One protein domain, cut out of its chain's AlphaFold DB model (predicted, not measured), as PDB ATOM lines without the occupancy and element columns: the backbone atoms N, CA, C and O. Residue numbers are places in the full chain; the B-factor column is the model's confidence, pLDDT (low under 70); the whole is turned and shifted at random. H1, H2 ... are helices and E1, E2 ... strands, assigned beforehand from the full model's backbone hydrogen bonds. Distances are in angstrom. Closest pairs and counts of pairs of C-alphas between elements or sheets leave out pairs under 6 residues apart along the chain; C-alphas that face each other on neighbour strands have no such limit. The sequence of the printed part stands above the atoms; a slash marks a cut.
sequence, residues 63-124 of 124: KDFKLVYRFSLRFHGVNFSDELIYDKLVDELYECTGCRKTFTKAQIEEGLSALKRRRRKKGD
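What this domain is: This is residues 63 to 124 of the 124 residues of an uncharacterized protein of Deltaproteobacteria bacterium (UniProt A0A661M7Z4). A long two-stranded hairpin, E1 and E2, makes one arm of a thin rod, and a helix, H1, makes the other arm, sticking out beyond the hairpin's open end with its residues 109 to 121. The short strand E3 pairs beside E2 near that open end and leads straight into H1, while the loop of residues 78 to 83 sticks out at the opposite end of the rod. The printed part has 62 residues, with three named strands and one named helix in the order E1, E2, E3, H1, and its class is mixed, helices and strands. The sheet has the order E1, E2, E3, all antiparallel. The whole is extended, with a radius of gyration of the C-alphas of 19.1 A and spans of 65 by 27 by 13 A.

Where its parts are: E1 takes residues 65 to 76 and measures 33.6 A from its first C-alpha, at (56.272, -47.663, -34.538), to its last. E2, residues 85 to 96, measures 34.6 A and ends with C-alpha 96 at (55.063, -51.689, -35.700). E3 is short, residues 102 to 104, and measures 6.9 A. H1, residues 105 to 121, measures 24.8 A and ends with C-alpha 121 at (33.225, -42.850, -19.960).

How they stand to each other: E1, E2 and E3 form a meander, each strand the antiparallel neighbour of the one before. E1 and E2 are a hairpin, with 162 degrees between their directions. Across this pair N 66 and O 95 are 2.8 A apart and N 76 and O 85 are 2.8 A apart, within hydrogen-bond range. E2 and E3 are also a hairpin, with 116 degrees between their directions. Here N 94 and O 103 are within hydrogen-bond range at 2.8 A, as are N 103 and O 94 at 2.8 A. E1 and E3 are the edge strands and E2 is the inner strand. The sheet is strongly twisted, but only just: its C-alphas lie up to 4.0 A off the best plane. H1 only grazes the sheet, with its residues 105 to 110; the closest C-alphas of E2 and H1 are those of Leu 93 and Lys 105, 6.8 A apart. Every O i to N i+4 pair of H1 is within hydrogen-bond range.

The domain as a whole: The two C-alphas farthest apart are those of Asp 82 and Asp 124, 65.5 A. Residues 78 to 83 and 109 to 124 stand free, and the body without them spans 42 by 17 by 12 A. The printed part has no cut and ends at residue 124, the chain's last. The links E2 to E3 and E3 to H1 are tight, and the link E1 to E2, of 8 residues, is short. The mean pLDDT of the printed part is 84.8; residues 79 to 83 and 121 to 124 are under 70.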
ATOM      1  N   LYS A  63      54.089 -50.623 -28.483       91.19
ATOM      2  CA  LYS A  63      53.876 -49.165 -28.509       91.19
ATOM      3  C   LYS A  63      54.776 -48.439 -29.514       91.19
ATOM      4  O   LYS A  63      54.580 -47.255 -29.767       91.19
ATOM      5  N   ASP A  64      55.777 -49.140 -30.038       92.88
ATOM      6  CA  ASP A  64      56.829 -48.571 -30.868       92.88
ATOM      7  C   ASP A  64      56.518 -48.788 -32.353       92.88
ATOM      8  O   ASP A  64      56.239 -49.905 -32.810       92.88
ATOM      9  N   PHE A  65      56.572 -47.696 -33.112       93.88
ATOM     10  CA  PHE A  65      56.272 -47.663 -34.538       93.88
ATOM     11  C   PHE A  65      57.354 -46.878 -35.277       93.88
ATOM     12  O   PHE A  65      57.814 -45.842 -34.797       93.88
ATOM     13  N   LYS A  66      57.739 -47.355 -36.461       94.56
ATOM     14  CA  LYS A  66      58.605 -46.639 -37.400       94.56
ATOM     15  C   LYS A  66      57.768 -46.070 -38.542       94.56
ATOM     16  O   LYS A  66      56.836 -46.717 -39.012       94.56
ATOM     17  N   LEU A  67      58.112 -44.873 -38.999       94.19
ATOM     18  CA  LEU A  67      57.491 -44.278 -40.177       94.19
ATOM     19  C   LEU A  67      58.155 -44.840 -41.439       94.19
ATOM     20  O   LEU A  67      59.380 -44.868 -41.539       94.19
ATOM     21  N   VAL A  68      57.345 -45.293 -42.389       93.38
ATOM     22  CA  VAL A  68      57.769 -45.860 -43.668       93.38
ATOM     23  C   VAL A  68      57.017 -45.140 -44.778       93.38
ATOM     24  O   VAL A  68      55.787 -45.117 -44.792       93.38
ATOM     25  N   TYR A  69      57.764 -44.576 -45.721       92.56
ATOM     26  CA  TYR A  69      57.201 -43.987 -46.930       92.56
ATOM     27  C   TYR A  69      57.191 -45.026 -48.043       92.56
ATOM     28  O   TYR A  69      58.205 -45.682 -48.301       92.56
ATOM     29  N   ARG A  70      56.052 -45.169 -48.714       91.44
ATOM     30  CA  ARG A  70      55.926 -45.997 -49.910       91.44
ATOM     31  C   ARG A  70      55.724 -45.097 -51.114       91.44
ATOM     32  O   ARG A  70      54.751 -44.358 -51.185       91.44
ATOM     33  N   PHE A  71      56.644 -45.185 -52.062       91.44
ATOM     34  CA  PHE A  71      56.579 -44.444 -53.313       91.44
ATOM     35  C   PHE A  71      56.022 -45.371 -54.387       91.44
ATOM     36  O   PHE A  71      56.552 -46.464 -54.590       91.44
ATOM     37  N   SER A  72      54.950 -44.961 -55.057       88.00
ATOM     38  CA  SER A  72      54.361 -45.726 -56.153       88.00
ATOM     39  C   SER A  72      53.988 -44.831 -57.331       88.00
ATOM     40  O   SER A  72      53.781 -43.626 -57.187       88.00
ATOM     41  N   LEU A  73      53.953 -45.429 -58.521       90.75
ATOM     42  CA  LEU A  73      53.444 -44.809 -59.736       90.75
ATOM     43  C   LEU A  73      52.140 -45.501 -60.105       90.75
ATOM     44  O   LEU A  73      52.104 -46.728 -60.217       90.75
ATOM     45  N   ARG A  74      51.077 -44.726 -60.301       88.31
ATOM     46  CA  ARG A  74      49.808 -45.234 -60.817       88.31
ATOM     47  C   ARG A  74      49.670 -44.808 -62.266       88.31
ATOM     48  O   ARG A  74      49.541 -43.622 -62.540       88.31
ATOM     49  N   PHE A  75      49.705 -45.774 -63.171       85.44
ATOM     50  CA  PHE A  75      49.567 -45.537 -64.602       85.44
ATOM     51  C   PHE A  75      48.095 -45.571 -65.006       85.44
ATOM     52  O   PHE A  75      47.357 -46.467 -64.594       85.44
ATOM     53  N   HIS A  76      47.688 -44.613 -65.832       81.88
ATOM     54  CA  HIS A  76      46.371 -44.570 -66.452       81.88
ATOM     55  C   HIS A  76      46.528 -44.872 -67.937       81.88
ATOM     56  O   HIS A  76      47.173 -44.120 -68.666       81.88
ATOM     57  N   GLY A  77      45.944 -45.982 -68.386       73.75
ATOM     58  CA  GLY A  77      45.822 -46.267 -69.812       73.75
ATOM     59  C   GLY A  77      44.689 -45.433 -70.402       73.75
ATOM     60  O   GLY A  77      43.559 -45.516 -69.922       73.75
ATOM     61  N   VAL A  78      44.977 -44.633 -71.428       73.19
ATOM     62  CA  VAL A  78      43.959 -43.881 -72.171       73.19
ATOM     63  C   VAL A  78      43.932 -44.358 -73.620       73.19
ATOM     64  O   VAL A  78      44.968 -44.494 -74.255       73.19
ATOM     65  N   ASN A  79      42.734 -44.618 -74.148       65.81
ATOM     66  CA  ASN A  79      42.533 -45.288 -75.444       65.81
ATOM     67  C   ASN A  79      42.942 -44.460 -76.682       65.81
ATOM     68  O   ASN A  79      42.746 -44.924 -77.800       65.81
ATOM     69  N   PHE A  80      43.457 -43.239 -76.513       62.66
ATOM     70  CA  PHE A  80      43.633 -42.278 -77.610       62.66
ATOM     71  C   PHE A  80      45.018 -41.609 -77.660       62.66
ATOM     72  O   PHE A  80      45.190 -40.650 -78.405       62.66
ATOM     73  N   SER A  81      46.001 -42.082 -76.887       56.84
ATOM     74  CA  SER A  81      47.385 -41.591 -76.953       56.84
ATOM     75  C   SER A  81      48.375 -42.710 -76.626       56.84
ATOM     76  O   SER A  81      48.115 -43.508 -75.727       56.84
ATOM     77  N   ASP A  82      49.519 -42.730 -77.315       65.69
ATOM     78  CA  ASP A  82      50.672 -43.585 -76.986       65.69
ATOM     79  C   ASP A  82      51.432 -43.084 -75.735       65.69
ATOM     80  O   ASP A  82      52.353 -43.742 -75.245       65.69
ATOM     81  N   GLU A  83      51.058 -41.920 -75.187       65.44
ATOM     82  CA  GLU A  83      51.636 -41.373 -73.958       65.44
ATOM     83  C   GLU A  83      50.964 -41.958 -72.702       65.44
ATOM     84  O   GLU A  83      49.778 -41.745 -72.439       65.44
ATOM     85  N   LEU A  84      51.751 -42.660 -71.874       71.50
ATOM     86  CA  LEU A  84      51.319 -43.114 -70.549       71.50
ATOM     87  C   LEU A  84      51.198 -41.930 -69.579       71.50
ATOM     88  O   LEU A  84      52.199 -41.370 -69.126       71.50
ATOM     89  N   ILE A  85      49.969 -41.618 -69.176       81.31
ATOM     90  CA  ILE A  85      49.695 -40.705 -68.063       81.31
ATOM     91  C   ILE A  85      49.956 -41.456 -66.754       81.31
ATOM     92  O   ILE A  85      49.534 -42.604 -66.593       81.31
ATOM     93  N   TYR A  86      50.633 -40.823 -65.795       84.38
ATOM     94  CA  TYR A  86      50.877 -41.428 -64.489       84.38
ATOM     95  C   TYR A  86      50.766 -40.429 -63.336       84.38
ATOM     96  O   TYR A  86      51.137 -39.264 -63.461       84.38
ATOM     97  N   ASP A  87      50.333 -40.932 -62.181       87.88
ATOM     98  CA  ASP A  87      50.368 -40.225 -60.905       87.88
ATOM     99  C   ASP A  87      51.533 -40.740 -60.056       87.88
ATOM    100  O   ASP A  87      51.710 -41.950 -59.894       87.88
ATOM    101  N   LYS A  88      52.300 -39.827 -59.454       89.88
ATOM    102  CA  LYS A  88      53.236 -40.154 -58.368       89.88
ATOM    103  C   LYS A  88      52.481 -40.137 -57.044       89.88
ATOM    104  O   LYS A  88      51.940 -39.103 -56.663       89.88
ATOM    105  N   LEU A  89      52.475 -41.261 -56.340       90.81
ATOM    106  CA  LEU A  89      51.827 -41.421 -55.043       90.81
ATOM    107  C   LEU A  89      52.881 -41.684 -53.966       90.81
ATOM    108  O   LEU A  89      53.818 -42.463 -54.165       90.81
ATOM    109  N   VAL A  90      52.717 -41.025 -52.821       91.50
ATOM    110  CA  VAL A  90      53.545 -41.221 -51.628       91.50
ATOM    111  C   VAL A  90      52.617 -41.575 -50.476       91.50
ATOM    112  O   VAL A  90      51.862 -40.721 -50.016       91.50
ATOM    113  N   ASP A  91      52.670 -42.824 -50.021       91.25
ATOM    114  CA  ASP A  91      51.885 -43.283 -48.877       91.25
ATOM    115  C   ASP A  91      52.725 -43.228 -47.599       91.25
ATOM    116  O   ASP A  91      53.827 -43.782 -47.531       91.25
ATOM    117  N   GLU A  92      52.172 -42.600 -46.564       93.44
ATOM    118  CA  GLU A  92      52.741 -42.568 -45.218       93.44
ATOM    119  C   GLU A  92      52.158 -43.703 -44.373       93.44
ATOM    120  O   GLU A  92      50.961 -43.731 -44.062       93.44
ATOM    121  N   LEU A  93      53.011 -44.653 -43.991       93.94
ATOM    122  CA  LEU A  93      52.631 -45.829 -43.216       93.94
ATOM    123  C   LEU A  93      53.456 -45.911 -41.934       93.94
ATOM    124  O   LEU A  93      54.648 -45.626 -41.914       93.94
ATOM    125  N   TYR A  94      52.830 -46.359 -40.858       93.88
ATOM    126  CA  TYR A  94      53.462 -46.587 -39.566       93.88
ATOM    127  C   TYR A  94      53.597 -48.088 -39.340       93.88
ATOM    128  O   TYR A  94      52.604 -48.787 -39.162       93.88
ATOM    129  N   GLU A  95      54.814 -48.607 -39.356       94.50
ATOM    130  CA  GLU A  95      55.082 -50.025 -39.149       94.50
ATOM    131  C   GLU A  95      55.427 -50.300 -37.682       94.50
ATOM    132  O   GLU A  95      56.326 -49.679 -37.118       94.50
ATOM    133  N   CYS A  96      54.736 -51.250 -37.053       94.56
ATOM    134  CA  CYS A  96      55.063 -51.689 -35.700       94.56
ATOM    135  C   CYS A  96      56.420 -52.403 -35.677       94.56
ATOM    136  O   CYS A  96      56.643 -53.343 -36.438       94.56
ATOM    137  N   THR A  97      57.307 -52.022 -34.759       93.50
ATOM    138  CA  THR A  97      58.654 -52.614 -34.661       93.50
ATOM    139  C   THR A  97      58.645 -54.069 -34.185       93.50
ATOM    140  O   THR A  97      59.571 -54.811 -34.496       93.50
ATOM    141  N   GLY A  98      57.598 -54.496 -33.469       90.75
ATOM    142  CA  GLY A  98      57.490 -55.856 -32.933       90.75
ATOM    143  C   GLY A  98      56.968 -56.882 -33.941       90.75
ATOM    144  O   GLY A  98      57.557 -57.945 -34.104       90.75
ATOM    145  N   CYS A  99      55.861 -56.578 -34.628       92.44
ATOM    146  CA  CYS A  99      55.199 -57.527 -35.538       92.44
ATOM    147  C   CYS A  99      55.271 -57.142 -37.023       92.44
ATOM    148  O   CYS A  99      54.780 -57.892 -37.861       92.44
ATOM    149  N   ARG A 100      55.862 -55.986 -37.362       92.12
ATOM    150  CA  ARG A 100      55.956 -55.440 -38.732       92.12
ATOM    151  C   ARG A 100      54.617 -55.149 -39.414       92.12
ATOM    152  O   ARG A 100      54.565 -54.911 -40.618       92.12
ATOM    153  N   LYS A 101      53.517 -55.127 -38.659       93.38
ATOM    154  CA  LYS A 101      52.215 -54.703 -39.178       93.38
ATOM    155  C   LYS A 101      52.222 -53.201 -39.449       93.38
ATOM    156  O   LYS A 101      52.677 -52.424 -38.611       93.38
ATOM    157  N   THR A 102      51.698 -52.804 -40.604       93.38
ATOM    158  CA  THR A 102      51.596 -51.404 -41.028       93.38
ATOM    159  C   THR A 102      50.224 -50.821 -40.723       93.38
ATOM    160  O   THR A 102      49.210 -51.482 -40.941       93.38
ATOM    161  N   PHE A 103      50.206 -49.561 -40.306       92.94
ATOM    162  CA  PHE A 103      49.015 -48.778 -40.016       92.94
ATOM    163  C   PHE A 103      49.042 -47.477 -40.807       92.94
ATOM    164  O   PHE A 103      50.104 -46.895 -41.020       92.94
ATOM    165  N   THR A 104      47.880 -46.995 -41.230       93.81
ATOM    166  CA  THR A 104      47.774 -45.655 -41.816       93.81
ATOM    167  C   THR A 104      47.641 -44.606 -40.718       93.81
ATOM    168  O   THR A 104      47.222 -44.902 -39.595       93.81
ATOM    169  N   LYS A 105      47.943 -43.347 -41.048       91.38
ATOM    170  CA  LYS A 105      47.712 -42.219 -40.136       91.38
ATOM    171  C   LYS A 105      46.274 -42.186 -39.606       91.38
ATOM    172  O   LYS A 105      46.067 -42.046 -38.404       91.38
ATOM    173  N   ALA A 106      45.299 -42.412 -40.489       92.12
ATOM    174  CA  ALA A 106      43.882 -42.449 -40.137       92.12
ATOM    175  C   ALA A 106      43.563 -43.526 -39.084       92.12
ATOM    176  O   ALA A 106      42.829 -43.254 -38.138       92.12
ATOM    177  N   GLN A 107      44.157 -44.720 -39.192       91.62
ATOM    178  CA  GLN A 107      43.951 -45.799 -38.218       91.62
ATOM    179  C   GLN A 107      44.527 -45.462 -36.837       91.62
ATOM    180  O   GLN A 107      43.909 -45.761 -35.814       91.62
ATOM    181  N   ILE A 108      45.699 -44.821 -36.788       91.31
ATOM    182  CA  ILE A 108      46.297 -44.382 -35.518       91.31
ATOM    183  C   ILE A 108      45.432 -43.298 -34.873       91.31
ATOM    184  O   ILE A 108      45.131 -43.376 -33.679       91.31
ATOM    185  N   GLU A 109      44.999 -42.304 -35.649       92.25
ATOM    186  CA  GLU A 109      44.120 -41.234 -35.166       92.25
ATOM    187  C   GLU A 109      42.786 -41.784 -34.650       92.25
ATOM    188  O   GLU A 109      42.332 -41.397 -33.569       92.25
ATOM    189  N   GLU A 110      42.191 -42.744 -35.360       93.06
ATOM    190  CA  GLU A 110      40.986 -43.441 -34.920       93.06
ATOM    191  C   GLU A 110      41.217 -44.170 -33.588       93.06
ATOM    192  O   GLU A 110      40.443 -43.989 -32.641       93.06
ATOM    193  N   GLY A 111      42.317 -44.914 -33.456       89.94
ATOM    194  CA  GLY A 111      42.677 -45.608 -32.219       89.94
ATOM    195  C   GLY A 111      42.890 -44.668 -31.026       89.94
ATOM    196  O   GLY A 111      42.396 -44.931 -29.925       89.94
ATOM    197  N   LEU A 112      43.560 -43.533 -31.241       91.06
ATOM    198  CA  LEU A 112      43.724 -42.483 -30.230       91.06
ATOM    199  C   LEU A 112      42.381 -41.837 -29.860       91.06
ATOM    200  O   LEU A 112      42.113 -41.570 -28.684       91.06
ATOM    201  N   SER A 113      41.498 -41.634 -30.839       90.44
ATOM    202  CA  SER A 113      40.148 -41.124 -30.592       90.44
ATOM    203  C   SER A 113      39.325 -42.094 -29.732       90.44
ATOM    204  O   SER A 113      38.622 -41.666 -28.809       90.44
ATOM    205  N   ALA A 114      39.473 -43.404 -29.955       88.62
ATOM    206  CA  ALA A 114      38.833 -44.444 -29.159       88.62
ATOM    207  C   ALA A 114      39.380 -44.482 -27.722       88.62
ATOM    208  O   ALA A 114      38.597 -44.584 -26.775       88.62
ATOM    209  N   LEU A 115      40.696 -44.321 -27.534       88.06
ATOM    210  CA  LEU A 115      41.316 -44.179 -26.208       88.06
ATOM    211  C   LEU A 115      40.743 -42.975 -25.447       88.06
ATOM    212  O   LEU A 115      40.287 -43.118 -24.309       88.06
ATOM    213  N   LYS A 116      40.650 -41.814 -26.107       87.19
ATOM    214  CA  LYS A 116      40.045 -40.600 -25.538       87.19
ATOM    215  C   LYS A 116      38.591 -40.825 -25.110       87.19
ATOM    216  O   LYS A 116      38.189 -40.372 -24.039       87.19
ATOM    217  N   ARG A 117      37.798 -41.538 -25.920       86.44
ATOM    218  CA  ARG A 117      36.398 -41.881 -25.600       86.44
ATOM    219  C   ARG A 117      36.290 -42.827 -24.402       86.44
ATOM    220  O   ARG A 117      35.437 -42.605 -23.546       86.44
ATOM    221  N   ARG A 118      37.155 -43.844 -24.306       84.12
ATOM    222  CA  ARG A 118      37.172 -44.787 -23.172       84.12
ATOM    223  C   ARG A 118      37.452 -44.088 -21.845       84.12
ATOM    224  O   ARG A 118      36.770 -44.375 -20.869       84.12
ATOM    225  N   ARG A 119      38.399 -43.144 -21.814       78.31
ATOM    226  CA  ARG A 119      38.703 -42.384 -20.591       78.31
ATOM    227  C   ARG A 119      37.560 -41.453 -20.180       78.31
ATOM    228  O   ARG A 119      37.276 -41.365 -18.995       78.31
ATOM    229  N   ARG A 120      36.857 -40.828 -21.136       73.31
ATOM    230  CA  ARG A 120      35.677 -39.991 -20.839       73.31
ATOM    231  C   ARG A 120      34.543 -40.764 -20.160       73.31
ATOM    232  O   ARG A 120      33.944 -40.227 -19.250       73.31
ATOM    233  N   LYS A 121      34.284 -42.013 -20.562       62.41
ATOM    234  CA  LYS A 121      33.225 -42.850 -19.960       62.41
ATOM    235  C   LYS A 121      33.552 -43.398 -18.568       62.41
ATOM    236  O   LYS A 121      32.664 -43.911 -17.910       62.41
ATOM    237  N   LYS A 122      34.821 -43.380 -18.153       56.31
ATOM    238  CA  LYS A 122      35.264 -43.942 -16.865       56.31
ATOM    239  C   LYS A 122      35.223 -42.924 -15.717       56.31
ATOM    240  O   LYS A 122      35.648 -43.266 -14.621       56.31
ATOM    241  N   GLY A 123      34.802 -41.691 -16.002       55.06
ATOM    242  CA  GLY A 123      34.699 -40.592 -15.041       55.06
ATOM    243  C   GLY A 123      33.263 -40.165 -14.715       55.06
ATOM    244  O   GLY A 123      33.120 -39.078 -14.167       55.06
ATOM    245  N   ASP A 124      32.256 -40.975 -15.074       42.31
ATOM    246  CA  ASP A 124      30.856 -40.842 -14.628       42.31
ATOM    247  C   ASP A 124      30.559 -41.852 -13.507       42.31
ATOM    248  O   ASP A 124      31.028 -43.012 -13.632       42.31
TER     249      ASP A 124